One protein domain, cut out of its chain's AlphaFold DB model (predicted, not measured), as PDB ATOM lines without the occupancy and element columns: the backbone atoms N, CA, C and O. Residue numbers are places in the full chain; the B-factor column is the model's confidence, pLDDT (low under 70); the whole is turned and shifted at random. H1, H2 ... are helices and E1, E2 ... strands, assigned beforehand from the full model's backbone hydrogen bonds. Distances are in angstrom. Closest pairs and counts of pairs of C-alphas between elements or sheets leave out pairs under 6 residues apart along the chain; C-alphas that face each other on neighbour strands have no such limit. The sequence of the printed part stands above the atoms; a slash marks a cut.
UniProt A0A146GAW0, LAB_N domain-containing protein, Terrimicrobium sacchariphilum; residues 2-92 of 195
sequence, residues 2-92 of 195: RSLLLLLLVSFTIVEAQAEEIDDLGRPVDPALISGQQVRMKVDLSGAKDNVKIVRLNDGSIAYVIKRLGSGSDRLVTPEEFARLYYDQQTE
ATOM      1  N   ARG A   2      29.723 -11.549 -26.009       53.41
ATOM      2  CA  ARG A   2      29.975 -10.282 -26.742       53.41
ATOM      3  C   ARG A   2      28.957  -9.948 -27.851       53.41
ATOM      4  O   ARG A   2      28.535  -8.804 -27.932       53.41
ATOM      5  N   SER A   3      28.504 -10.926 -28.639       52.22
ATOM      6  CA  SER A   3      27.527 -10.683 -29.721       52.22
ATOM      7  C   SER A   3      26.119 -10.340 -29.221       52.22
ATOM      8  O   SER A   3      25.420  -9.571 -29.864       52.22
ATOM      9  N   LEU A   4      25.715 -10.859 -28.055       57.31
ATOM     10  CA  LEU A   4      24.428 -10.520 -27.430       57.31
ATOM     11  C   LEU A   4      24.441  -9.094 -26.858       57.31
ATOM     12  O   LEU A   4      23.462  -8.372 -26.981       57.31
ATOM     13  N   LEU A   5      25.574  -8.684 -26.282       62.75
ATOM     14  CA  LEU A   5      25.798  -7.320 -25.796       62.75
ATOM     15  C   LEU A   5      25.817  -6.294 -26.936       62.75
ATOM     16  O   LEU A   5      25.225  -5.234 -26.795       62.75
ATOM     17  N   LEU A   6      26.449  -6.623 -28.068       62.97
ATOM     18  CA  LEU A   6      26.451  -5.774 -29.265       62.97
ATOM     19  C   LEU A   6      25.051  -5.617 -29.867       62.97
ATOM     20  O   LEU A   6      24.669  -4.504 -30.202       62.97
ATOM     21  N   LEU A   7      24.270  -6.698 -29.954       55.69
ATOM     22  CA  LEU A   7      22.887  -6.630 -30.436       55.69
ATOM     23  C   LEU A   7      22.002  -5.783 -29.514       55.69
ATOM     24  O   LEU A   7      21.270  -4.931 -30.000       55.69
ATOM     25  N   LEU A   8      22.113  -5.959 -28.193       60.31
ATOM     26  CA  LEU A   8      21.363  -5.152 -27.224       60.31
ATOM     27  C   LEU A   8      21.753  -3.670 -27.268       60.31
ATOM     28  O   LEU A   8      20.873  -2.820 -27.197       60.31
ATOM     29  N   LEU A   9      23.045  -3.357 -27.416       62.19
ATOM     30  CA  LEU A   9      23.523  -1.978 -27.558       62.19
ATOM     31  C   LEU A   9      23.014  -1.335 -28.849       62.19
ATOM     32  O   LEU A   9      22.516  -0.221 -28.800       62.19
ATOM     33  N   VAL A  10      23.076  -2.039 -29.983       66.56
ATOM     34  CA  VAL A  10      22.571  -1.527 -31.267       66.56
ATOM     35  C   VAL A  10      21.058  -1.309 -31.214       66.56
ATOM     36  O   VAL A  10      20.591  -0.248 -31.613       66.56
ATOM     37  N   SER A  11      20.291  -2.259 -30.670       59.25
ATOM     38  CA  SER A  11      18.842  -2.094 -30.497       59.25
ATOM     39  C   SER A  11      18.494  -0.932 -29.567       59.25
ATOM     40  O   SER A  11      17.564  -0.189 -29.856       59.25
ATOM     41  N   PHE A  12      19.245  -0.744 -28.480       68.12
ATOM     42  CA  PHE A  12      19.039   0.375 -27.562       68.12
ATOM     43  C   PHE A  12      19.344   1.726 -28.225       68.12
ATOM     44  O   PHE A  12      18.540   2.644 -28.124       68.12
ATOM     45  N   THR A  13      20.450   1.834 -28.970       68.94
ATOM     46  CA  THR A  13      20.809   3.058 -29.703       68.94
ATOM     47  C   THR A  13      19.781   3.414 -30.777       68.94
ATOM     48  O   THR A  13      19.466   4.587 -30.946       68.94
ATOM     49  N   ILE A  14      19.240   2.420 -31.489       67.19
ATOM     50  CA  ILE A  14      18.192   2.641 -32.497       67.19
ATOM     51  C   ILE A  14      16.915   3.167 -31.837       67.19
ATOM     52  O   ILE A  14      16.347   4.146 -32.311       67.19
ATOM     53  N   VAL A  15      16.494   2.560 -30.724       65.88
ATOM     54  CA  VAL A  15      15.303   2.998 -29.982       65.88
ATOM     55  C   VAL A  15      15.455   4.429 -29.466       65.88
ATOM     56  O   VAL A  15      14.516   5.212 -29.579       65.88
ATOM     57  N   GLU A  16      16.622   4.786 -28.930       71.50
ATOM     58  CA  GLU A  16      16.847   6.130 -28.391       71.50
ATOM     59  C   GLU A  16      16.867   7.193 -29.501       71.50
ATOM     60  O   GLU A  16      16.239   8.237 -29.348       71.50
ATOM     61  N   ALA A  17      17.493   6.897 -30.647       69.69
ATOM     62  CA  ALA A  17      17.510   7.792 -31.806       69.69
ATOM     63  C   ALA A  17      16.095   8.048 -32.360       69.69
ATOM     64  O   ALA A  17      15.728   9.186 -32.637       69.69
ATOM     65  N   GLN A  18      15.266   7.004 -32.446       68.25
ATOM     66  CA  GLN A  18      13.859   7.127 -32.847       68.25
ATOM     67  C   GLN A  18      13.033   7.910 -31.812       68.25
ATOM     68  O   GLN A  18      12.124   8.662 -32.153       68.25
ATOM     69  N   ALA A  19      13.337   7.746 -30.524       68.00
ATOM     70  CA  ALA A  19      12.670   8.480 -29.457       68.00
ATOM     71  C   ALA A  19      13.070   9.968 -29.420       68.00
ATOM     72  O   ALA A  19      12.297  10.772 -28.900       68.00
ATOM     73  N   GLU A  20      14.260  10.326 -29.905       73.88
ATOM     74  CA  GLU A  20      14.751  11.705 -30.041       73.88
ATOM     75  C   GLU A  20      14.106  12.420 -31.240       73.88
ATOM     76  O   GLU A  20      13.710  13.572 -31.126       73.88
ATOM     77  N   GLU A  21      13.843  11.709 -32.337       70.06
ATOM     78  CA  GLU A  21      13.070  12.240 -33.469       70.06
ATOM     79  C   GLU A  21      11.653  12.678 -33.048       70.06
ATOM     80  O   GLU A  21      11.185  13.753 -33.420       70.06
ATOM     81  N   ILE A  22      10.995  11.903 -32.173       70.94
ATOM     82  CA  ILE A  22       9.712  12.290 -31.552       70.94
ATOM     83  C   ILE A  22       9.844  13.549 -30.688       70.94
ATOM     84  O   ILE A  22       8.876  14.298 -30.540       70.94
ATOM     85  N   ASP A  23      11.009  13.796 -30.092       72.75
ATOM     86  CA  ASP A  23      11.211  14.958 -29.232       72.75
ATOM     87  C   ASP A  23      11.276  16.283 -29.999       72.75
ATOM     88  O   ASP A  23      10.934  17.331 -29.436       72.75
ATOM     89  N   ASP A  24      11.641  16.234 -31.273       73.44
ATOM     90  CA  ASP A  24      11.615  17.389 -32.167       73.44
ATOM     91  C   ASP A  24      10.196  17.698 -32.676       73.44
ATOM     92  O   ASP A  24       9.962  18.712 -33.337       73.44
ATOM     93  N   LEU A  25       9.218  16.850 -32.328       71.88
ATOM     94  CA  LEU A  25       7.852  16.914 -32.826       71.88
ATOM     95  C   LEU A  25       6.852  17.388 -31.768       71.88
ATOM     96  O   LEU A  25       6.834  16.961 -30.606       71.88
ATOM     97  N   GLY A  26       5.959  18.272 -32.215       76.69
ATOM     98  CA  GLY A  26       4.899  18.848 -31.399       76.69
ATOM     99  C   GLY A  26       5.425  19.556 -30.150       76.69
ATOM    100  O   GLY A  26       6.513  20.129 -30.121       76.69
ATOM    101  N   ARG A  27       4.628  19.525 -29.081       85.25
ATOM    102  CA  ARG A  27       4.983  20.114 -27.780       85.25
ATOM    103  C   ARG A  27       4.785  19.117 -26.639       85.25
ATOM    104  O   ARG A  27       3.983  18.194 -26.787       85.25
ATOM    105  N   PRO A  28       5.459  19.287 -25.489       83.19
ATOM    106  CA  PRO A  28       5.185  18.481 -24.305       83.19
ATOM    107  C   PRO A  28       3.700  18.540 -23.929       83.19
ATOM    108  O   PRO A  28       3.072  19.600 -24.006       83.19
ATOM    109  N   VAL A  29       3.128  17.402 -23.537       84.38
ATOM    110  CA  VAL A  29       1.727  17.338 -23.110       84.38
ATOM    111  C   VAL A  29       1.537  18.134 -21.822       84.38
ATOM    112  O   VAL A  29       2.075  17.773 -20.778       84.38
ATOM    113  N   ASP A  30       0.692  19.160 -21.887       85.38
ATOM    114  CA  ASP A  30       0.122  19.815 -20.712       85.38
ATOM    115  C   ASP A  30      -1.269  19.213 -20.418       85.38
ATOM    116  O   ASP A  30      -2.203  19.408 -21.208       85.38
ATOM    117  N   PRO A  31      -1.444  18.475 -19.301       81.38
ATOM    118  CA  PRO A  31      -2.726  17.877 -18.935       81.38
ATOM    119  C   PRO A  31      -3.860  18.893 -18.771       81.38
ATOM    120  O   PRO A  31      -5.018  18.523 -18.960       81.38
ATOM    121  N   ALA A  32      -3.552  20.154 -18.445       83.06
ATOM    122  CA  ALA A  32      -4.555  21.196 -18.240       83.06
ATOM    123  C   ALA A  32      -5.276  21.596 -19.537       83.06
ATOM    124  O   ALA A  32      -6.379  22.143 -19.485       83.06
ATOM    125  N   LEU A  33      -4.677  21.315 -20.699       80.50
ATOM    126  CA  LEU A  33      -5.237  21.648 -22.009       80.50
ATOM    127  C   LEU A  33      -6.224  20.602 -22.536       80.50
ATOM    128  O   LEU A  33      -6.942  20.886 -23.495       80.50
ATOM    129  N   ILE A  34      -6.254  19.402 -21.949       84.06
ATOM    130  CA  ILE A  34      -7.052  18.278 -22.440       84.06
ATOM    131  C   ILE A  34      -8.465  18.345 -21.858       84.06
ATOM    132  O   ILE A  34      -8.664  18.210 -20.653       84.06
ATOM    133  N   SER A  35      -9.454  18.462 -22.741       78.75
ATOM    134  CA  SER A  35     -10.873  18.479 -22.406       78.75
ATOM    135  C   SER A  35     -11.573  17.206 -22.877       78.75
ATOM    136  O   SER A  35     -11.485  16.806 -24.038       78.75
ATOM    137  N   GLY A  36     -12.334  16.579 -21.983       73.50
ATOM    138  CA  GLY A  36     -13.259  15.506 -22.340       73.50
ATOM    139  C   GLY A  36     -12.629  14.123 -22.546       73.50
ATOM    140  O   GLY A  36     -11.612  13.758 -21.954       73.50
ATOM    141  N   GLN A  37     -13.321  13.295 -23.332       77.38
ATOM    142  CA  GLN A  37     -13.025  11.874 -23.487       77.38
ATOM    143  C   GLN A  37     -11.834  11.640 -24.426       77.38
ATOM    144  O   GLN A  37     -11.778  12.182 -25.526       77.38
ATOM    145  N   GLN A  38     -10.907  10.777 -24.007       83.50
ATOM    146  CA  GLN A  38      -9.761  10.367 -24.819       83.50
ATOM    147  C   GLN A  38     -10.090   9.071 -25.565       83.50
ATOM    148  O   GLN A  38     -10.517   8.091 -24.948       83.50
ATOM    149  N   VAL A  39      -9.844   9.037 -26.873       84.19
ATOM    150  CA  VAL A  39     -10.013   7.829 -27.697       84.19
ATOM    151  C   VAL A  39      -8.639   7.243 -28.000       84.19
ATOM    152  O   VAL A  39      -7.715   7.974 -28.331       84.19
ATOM    153  N   ARG A  40      -8.469   5.925 -27.860       84.06
ATOM    154  CA  ARG A  40      -7.202   5.248 -28.175       84.06
ATOM    155  C   ARG A  40      -7.257   4.663 -29.579       84.06
ATOM    156  O   ARG A  40      -8.168   3.899 -29.879       84.06
ATOM    157  N   MET A  41      -6.258   4.990 -30.386       80.62
ATOM    158  CA  MET A  41      -6.038   4.446 -31.717       80.62
ATOM    159  C   MET A  41      -4.742   3.640 -31.698       80.62
ATOM    160  O   MET A  41      -3.711   4.144 -31.253       80.62
ATOM    161  N   LYS A  42      -4.799   2.382 -32.145       78.94
ATOM    162  CA  LYS A  42      -3.598   1.559 -32.290       78.94
ATOM    163  C   LYS A  42      -2.901   1.980 -33.580       78.94
ATOM    164  O   LYS A  42      -3.502   1.872 -34.646       78.94
ATOM    165  N   VAL A  43      -1.686   2.494 -33.459       78.62
ATOM    166  CA  VAL A  43      -0.888   2.990 -34.584       78.62
ATOM    167  C   VAL A  43       0.534   2.526 -34.347       78.62
ATOM    168  O   VAL A  43       1.037   2.658 -33.232       78.62
ATOM    169  N   ASP A  44       1.141   1.962 -35.380       73.19
ATOM    170  CA  ASP A  44       2.550   1.603 -35.362       73.19
ATOM    171  C   ASP A  44       3.362   2.841 -35.756       73.19
ATOM    172  O   ASP A  44       3.236   3.331 -36.879       73.19
ATOM    173  N   LEU A  45       4.085   3.403 -34.790       73.56
ATOM    174  CA  LEU A  45       4.918   4.590 -34.955       73.56
ATOM    175  C   LEU A  45       6.282   4.315 -34.330       73.56
ATOM    176  O   LEU A  45       6.372   3.898 -33.173       73.56
ATOM    177  N   SER A  46       7.332   4.574 -35.098       71.31
ATOM    178  CA  SER A  46       8.723   4.380 -34.694       71.31
ATOM    179  C   SER A  46       9.037   5.280 -33.496       71.31
ATOM    180  O   SER A  46       8.628   6.436 -33.479       71.31
ATOM    181  N   GLY A  47       9.687   4.747 -32.454       67.94
ATOM    182  CA  GLY A  47      10.006   5.485 -31.218       67.94
ATOM    183  C   GLY A  47       8.823   5.744 -30.265       67.94
ATOM    184  O   GLY A  47       9.018   6.259 -29.158       67.94
ATOM    185  N   ALA A  48       7.593   5.381 -30.646       71.12
ATOM    186  CA  ALA A  48       6.391   5.556 -29.836       71.12
ATOM    187  C   ALA A  48       5.891   4.219 -29.271       71.12
ATOM    188  O   ALA A  48       6.191   3.140 -29.771       71.12
ATOM    189  N   LYS A  49       5.078   4.269 -28.214       72.19
ATOM    190  CA  LYS A  49       4.272   3.103 -27.814       72.19
ATOM    191  C   LYS A  49       3.171   2.878 -28.854       72.19
ATOM    192  O   LYS A  49       2.624   3.859 -29.346       72.19
ATOM    193  N   ASP A  50       2.745   1.624 -29.047       71.44
ATOM    194  CA  ASP A  50       1.787   1.135 -30.070       71.44
ATOM    195  C   ASP A  50       0.392   1.809 -30.097       71.44
ATOM    196  O   ASP A  50      -0.535   1.335 -30.758       71.44
ATOM    197  N   ASN A  51       0.158   2.839 -29.285       78.62
ATOM    198  CA  ASN A  51      -1.125   3.505 -29.170       78.62
ATOM    199  C   ASN A  51      -0.953   5.018 -29.097       78.62
ATOM    200  O   ASN A  51      -0.268   5.548 -28.220       78.62
ATOM    201  N   VAL A  52      -1.725   5.696 -29.933       83.50
ATOM    202  CA  VAL A  52      -1.881   7.145 -29.963       83.50
ATOM    203  C   VAL A  52      -3.225   7.485 -29.329       83.50
ATOM    204  O   VAL A  52      -4.230   6.806 -29.558       83.50
ATOM    205  N   LYS A  53      -3.269   8.520 -28.489       88.69
ATOM    206  CA  LYS A  53      -4.538   9.006 -27.930       88.69
ATOM    207  C   LYS A  53      -5.022  10.209 -28.716       88.69
ATOM    208  O   LYS A  53      -4.306  11.189 -28.837       88.69
ATOM    209  N   ILE A  54      -6.259  10.163 -29.166       87.94
ATOM    210  CA  ILE A  54      -6.964  11.302 -29.736       87.94
ATOM    211  C   ILE A  54      -7.595  12.061 -28.571       87.94
ATOM    212  O   ILE A  54      -8.341  11.476 -27.777       87.94
ATOM    213  N   VAL A  55      -7.263  13.341 -28.445       89.12
ATOM    214  CA  VAL A  55      -7.747  14.221 -27.381       89.12
ATOM    215  C   VAL A  55      -8.395  15.459 -27.981       89.12
ATOM    216  O   VAL A  55      -7.985  15.938 -29.037       89.12
ATOM    217  N   ARG A  56      -9.413  15.987 -27.304       89.69
ATOM    218  CA  ARG A  56      -9.958  17.310 -27.609       89.69
ATOM    219  C   ARG A  56      -9.311  18.322 -26.668       89.69
ATOM    220  O   ARG A  56      -9.139  18.036 -25.485       89.69
ATOM    221  N   LEU A  57      -8.922  19.477 -27.187       87.31
ATOM    222  CA  LEU A  57      -8.370  20.569 -26.396       87.31
ATOM    223  C   LEU A  57      -9.486  21.478 -25.863       87.31
ATOM    224  O   LEU A  57     -10.619  21.448 -26.349       87.31
ATOM    225  N   ASN A  58      -9.178  22.294 -24.855       86.75
ATOM    226  CA  ASN A  58     -10.123  23.263 -24.277       86.75
ATOM    227  C   ASN A  58     -10.685  24.258 -25.308       86.75
ATOM    228  O   ASN A  58     -11.804  24.736 -25.146       86.75
ATOM    229  N   ASP A  59      -9.929  24.548 -26.368       84.94
ATOM    230  CA  ASP A  59     -10.337  25.411 -27.484       84.94
ATOM    231  C   ASP A  59     -11.247  24.704 -28.513       84.94
ATOM    232  O   ASP A  59     -11.692  25.320 -29.479       84.94
ATOM    233  N   GLY A  60     -11.545  23.416 -28.312       82.00
ATOM    234  CA  GLY A  60     -12.368  22.598 -29.199       82.00
ATOM    235  C   GLY A  60     -11.610  21.904 -30.336       82.00
ATOM    236  O   GLY A  60     -12.207  21.064 -31.015       82.00
ATOM    237  N   SER A  61     -10.318  22.187 -30.530       86.12
ATOM    238  CA  SER A  61      -9.482  21.515 -31.530       86.12
ATOM    239  C   SER A  61      -9.158  20.065 -31.137       86.12
ATOM    240  O   SER A  61      -9.297  19.662 -29.978       86.12
ATOM    241  N   ILE A  62      -8.773  19.243 -32.116       88.06
ATOM    242  CA  ILE A  62      -8.374  17.844 -31.904       88.06
ATOM    243  C   ILE A  62      -6.854  17.764 -31.987       88.06
ATOM    244  O   ILE A  62      -6.264  18.281 -32.929       88.06
ATOM    245  N   ALA A  63      -6.239  17.076 -31.032       89.38
ATOM    246  CA  ALA A  63      -4.815  16.781 -31.035       89.38
ATOM    247  C   ALA A  63      -4.572  15.289 -30.790       89.38
ATOM    248  O   ALA A  63      -5.431  14.568 -30.270       89.38
ATOM    249  N   TYR A  64      -3.379  14.829 -31.145       89.44
ATOM    250  CA  TYR A  64      -2.930  13.468 -30.901       89.44
ATOM    251  C   TYR A  64      -1.835  13.488 -29.840       89.44
ATOM    252  O   TYR A  64      -0.911  14.293 -29.890       89.44
ATOM    253  N   VAL A  65      -1.944  12.599 -28.859       87.88
ATOM    254  CA  VAL A  65      -0.919  12.381 -27.844       87.88
ATOM    255  C   VAL A  65      -0.169  11.105 -28.184       87.88
ATOM    256  O   VAL A  65      -0.726  10.003 -28.102       87.88
ATOM    257  N   ILE A  66       1.095  11.279 -28.550       86.19
ATOM    258  CA  ILE A  66       2.048  10.214 -28.830       86.19
ATOM    259  C   ILE A  66       2.801   9.926 -27.534       86.19
ATOM    260  O   ILE A  66       3.423  10.807 -26.935       86.19
ATOM    261  N   LYS A  67       2.719   8.677 -27.073       82.81
ATOM    262  CA  LYS A  67       3.465   8.238 -25.897       82.81
ATOM    263  C   LYS A  67       4.870   7.848 -26.301       82.81
ATOM    264  O   LYS A  67       5.031   6.871 -27.030       82.81
ATOM    265  N   ARG A  68       5.861   8.560 -25.779       77.06
ATOM    266  CA  ARG A  68       7.266   8.282 -26.067       77.06
ATOM    267  C   ARG A  68       7.690   6.937 -25.473       77.06
ATOM    268  O   ARG A  68       7.259   6.549 -24.377       77.06
ATOM    269  N   LEU A  69       8.526   6.208 -26.204       72.44
ATOM    270  CA  LEU A  69       9.241   5.049 -25.688       72.44
ATOM    271  C   LEU A  69      10.513   5.558 -24.979       72.44
ATOM    272  O   LEU A  69      11.378   6.127 -25.625       72.44
ATOM    273  N   GLY A  70      10.602   5.439 -23.646       67.06
ATOM    274  CA  GLY A  70      11.743   5.951 -22.862       67.06
ATOM    275  C   GLY A  70      11.344   6.862 -21.692       67.06
ATOM    276  O   GLY A  70      10.214   6.792 -21.210       67.06
ATOM    277  N   SER A  71      12.280   7.692 -21.212       59.97
ATOM    278  CA  SER A  71      12.133   8.535 -20.002       59.97
ATOM    279  C   SER A  71      11.585   9.954 -20.256       59.97
ATOM    280  O   SER A  71      11.509  10.751 -19.318       59.97
ATOM    281  N   GLY A  72      11.236  10.305 -21.497       66.94
ATOM    282  CA  GLY A  72      10.765  11.648 -21.856       66.94
ATOM    283  C   GLY A  72       9.269  11.893 -21.650       66.94
ATOM    284  O   GLY A  72       8.496  10.976 -21.371       66.94
ATOM    285  N   SER A  73       8.853  13.152 -21.811       72.19
ATOM    286  CA  SER A  73       7.443  13.554 -21.752       72.19
ATOM    287  C   SER A  73       6.678  13.130 -23.005       72.19
ATOM    288  O   SER A  73       7.182  13.286 -24.118       72.19
ATOM    289  N   ASP A  74       5.437  12.670 -22.825       84.88
ATOM    290  CA  ASP A  74       4.492  12.442 -23.924       84.88
ATOM    291  C   ASP A  74       4.366  13.714 -24.787       84.88
ATOM    292  O   ASP A  74       4.423  14.840 -24.274       84.88
ATOM    293  N   ARG A  75       4.183  13.535 -26.100       85.25
ATOM    294  CA  ARG A  75       4.133  14.629 -27.077       85.25
ATOM    295  C   ARG A  75       2.728  14.850 -27.595       85.25
ATOM    296  O   ARG A  75       2.008  13.900 -27.894       85.25
ATOM    297  N   LEU A  76       2.344  16.117 -27.681       86.44
ATOM    298  CA  LEU A  76       1.087  16.577 -28.240       86.44
ATOM    299  C   LEU A  76       1.354  17.131 -29.636       86.44
ATOM    300  O   LEU A  76       2.038  18.145 -29.771       86.44
ATOM    301  N   VAL A  77       0.801  16.461 -30.641       87.62
ATOM    302  CA  VAL A  77       0.952  16.807 -32.056       87.62
ATOM    303  C   VAL A  77      -0.401  17.161 -32.667       87.62
ATOM    304  O   VAL A  77      -1.452  16.642 -32.267       87.62
ATOM    305  N   THR A  78      -0.381  18.068 -33.636       88.81
ATOM    306  CA  THR A  78      -1.569  18.439 -34.415       88.81
ATOM    307  C   THR A  78      -1.947  17.328 -35.408       88.81
ATOM    308  O   THR A  78      -1.137  16.438 -35.681       88.81
ATOM    309  N   PRO A  79      -3.176  17.325 -35.957       88.56
ATOM    310  CA  PRO A  79      -3.566  16.366 -36.988       88.56
ATOM    311  C   PRO A  79      -2.661  16.383 -38.220       88.56
ATOM    312  O   PRO A  79      -2.360  15.327 -38.770       88.56
ATOM    313  N   GLU A  80      -2.206  17.561 -38.632       86.38
ATOM    314  CA  GLU A  80      -1.334  17.747 -39.786       86.38
ATOM    315  C   GLU A  80       0.074  17.208 -39.519       86.38
ATOM    316  O   GLU A  80       0.647  16.533 -40.374       86.38
ATOM    317  N   GLU A  81       0.618  17.463 -38.328       84.69
ATOM    318  CA  GLU A  81       1.903  16.905 -37.889       84.69
ATOM    319  C   GLU A  81       1.829  15.382 -37.802       84.69
ATOM    320  O   GLU A  81       2.668  14.686 -38.366       84.69
ATOM    321  N   PHE A  82       0.778  14.859 -37.170       86.38
ATOM    322  CA  PHE A  82       0.555  13.424 -37.061       86.38
ATOM    323  C   PHE A  82       0.466  12.743 -38.432       86.38
ATOM    324  O   PHE A  82       1.071  11.695 -38.648       86.38
ATOM    325  N   ALA A  83      -0.281  13.338 -39.367       84.31
ATOM    326  CA  ALA A  83      -0.455  12.791 -40.705       84.31
ATOM    327  C   ALA A  83       0.863  12.739 -41.487       84.31
ATOM    328  O   ALA A  83       1.106  11.748 -42.170       84.31
ATOM    329  N   ARG A  84       1.712  13.768 -41.370       83.50
ATOM    330  CA  ARG A  84       3.037  13.786 -42.012       83.50
ATOM    331  C   ARG A  84       3.943  12.701 -41.451       83.50
ATOM    332  O   ARG A  84       4.480  11.924 -42.224       83.50
ATOM    333  N   LEU A  85       4.011  12.581 -40.127       81.25
ATOM    334  CA  LEU A  85       4.819  11.553 -39.464       81.25
ATOM    335  C   LEU A  85       4.408  10.147 -39.861       81.25
ATOM    336  O   LEU A  85       5.242   9.321 -40.215       81.25
ATOM    337  N   TYR A  86       3.104   9.888 -39.829       80.69
ATOM    338  CA  TYR A  86       2.590   8.586 -40.209       80.69
ATOM    339  C   TYR A  86       2.822   8.293 -41.697       80.69
ATOM    340  O   TYR A  86       3.111   7.155 -42.055       80.69
ATOM    341  N   TYR A  87       2.693   9.300 -42.564       79.06
ATOM    342  CA  TYR A  87       2.916   9.141 -43.998       79.06
ATOM    343  C   TYR A  87       4.387   8.856 -44.311       79.06
ATOM    344  O   TYR A  87       4.669   7.827 -44.920       79.06
ATOM    345  N   ASP A  88       5.299   9.715 -43.849       79.50
ATOM    346  CA  ASP A  88       6.728   9.641 -44.164       79.50
ATOM    347  C   ASP A  88       7.324   8.314 -43.676       79.50
ATOM    348  O   ASP A  88       7.949   7.590 -44.457       79.50
ATOM    349  N   GLN A  89       6.992   7.909 -42.445       72.81
ATOM    350  CA  GLN A  89       7.439   6.637 -41.878       72.81
ATOM    351  C   GLN A  89       6.940   5.419 -42.683       72.81
ATOM    352  O   GLN A  89       7.684   4.466 -42.912       72.81
ATOM    353  N   GLN A  90       5.686   5.432 -43.149       69.31
ATOM    354  CA  GLN A  90       5.123   4.321 -43.928       69.31
ATOM    355  C   GLN A  90       5.713   4.228 -45.341       69.31
ATOM    356  O   GLN A  90       5.798   3.134 -45.904       69.31
ATOM    357  N   THR A  91       6.123   5.352 -45.932       68.12
ATOM    358  CA  THR A  91       6.756   5.367 -47.257       68.12
ATOM    359  C   THR A  91       8.202   4.884 -47.262       68.12
ATOM    360  O   THR A  91       8.647   4.377 -48.292       68.12
ATOM    361  N   GLU A  92       8.926   4.994 -46.148       65.00
ATOM    362  CA  GLU A  92      10.343   4.616 -46.094       65.00
ATOM    363  C   GLU A  92      10.580   3.124 -45.813       65.00
ATOM    364  O   GLU A  92      11.578   2.568 -46.277       65.00
TER     365      GLU A  92
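This is residues 2 to 92 of the 195 residues of the protein "LAB_N domain-containing protein" of Terrimicrobium sacchariphilum (UniProt A0A146GAW0). A small, strongly twisted sheet of four antiparallel strands has the last part of a long helix, H1, and a shorter helix, H2, packed on it; residues 2 to 13 of H1 stick out. The 91 printed residues run H1 E1 E2 E3 E4 H2, mixed in class, the strands a meander, each the antiparallel neighbour of the one before. The whole is only just loose, close to compact, with radius of gyration of the C-alphas 14.7 A, spanning 53 by 28 by 21 A.

H1, residues 2 to 24, 33.6 A long, begins at C-alpha 2 (29.975, -10.282, -26.742). E1 is residues 34 to 42, E2 48 to 57, E3 62 to 68, E4 75 to 77. H2, residues 79 to 92, 20.4 A, ends at C-alpha 92 (10.343, 4.616, -46.094).

Hairpins E1 and E2, E2 and E3, E3 and E4 have within hydrogen-bond range N 39 and O 54, 3.0 A; N 53 and O 65, 3.0 A; N 64 and O 77, 2.9 A. H1 and E3 come closest at the C-alphas of Ala 19 and Arg 68, 6.4 A; H2 and E3 at Ala 63 and Pro 79, 6.1 A. H1 and H2 are apart. In both, every O i to N i+4 pair is within hydrogen-bond range.

The printed part has no cut and no long link. Confidence is under 70 in 24 residues, among them 2 to 15.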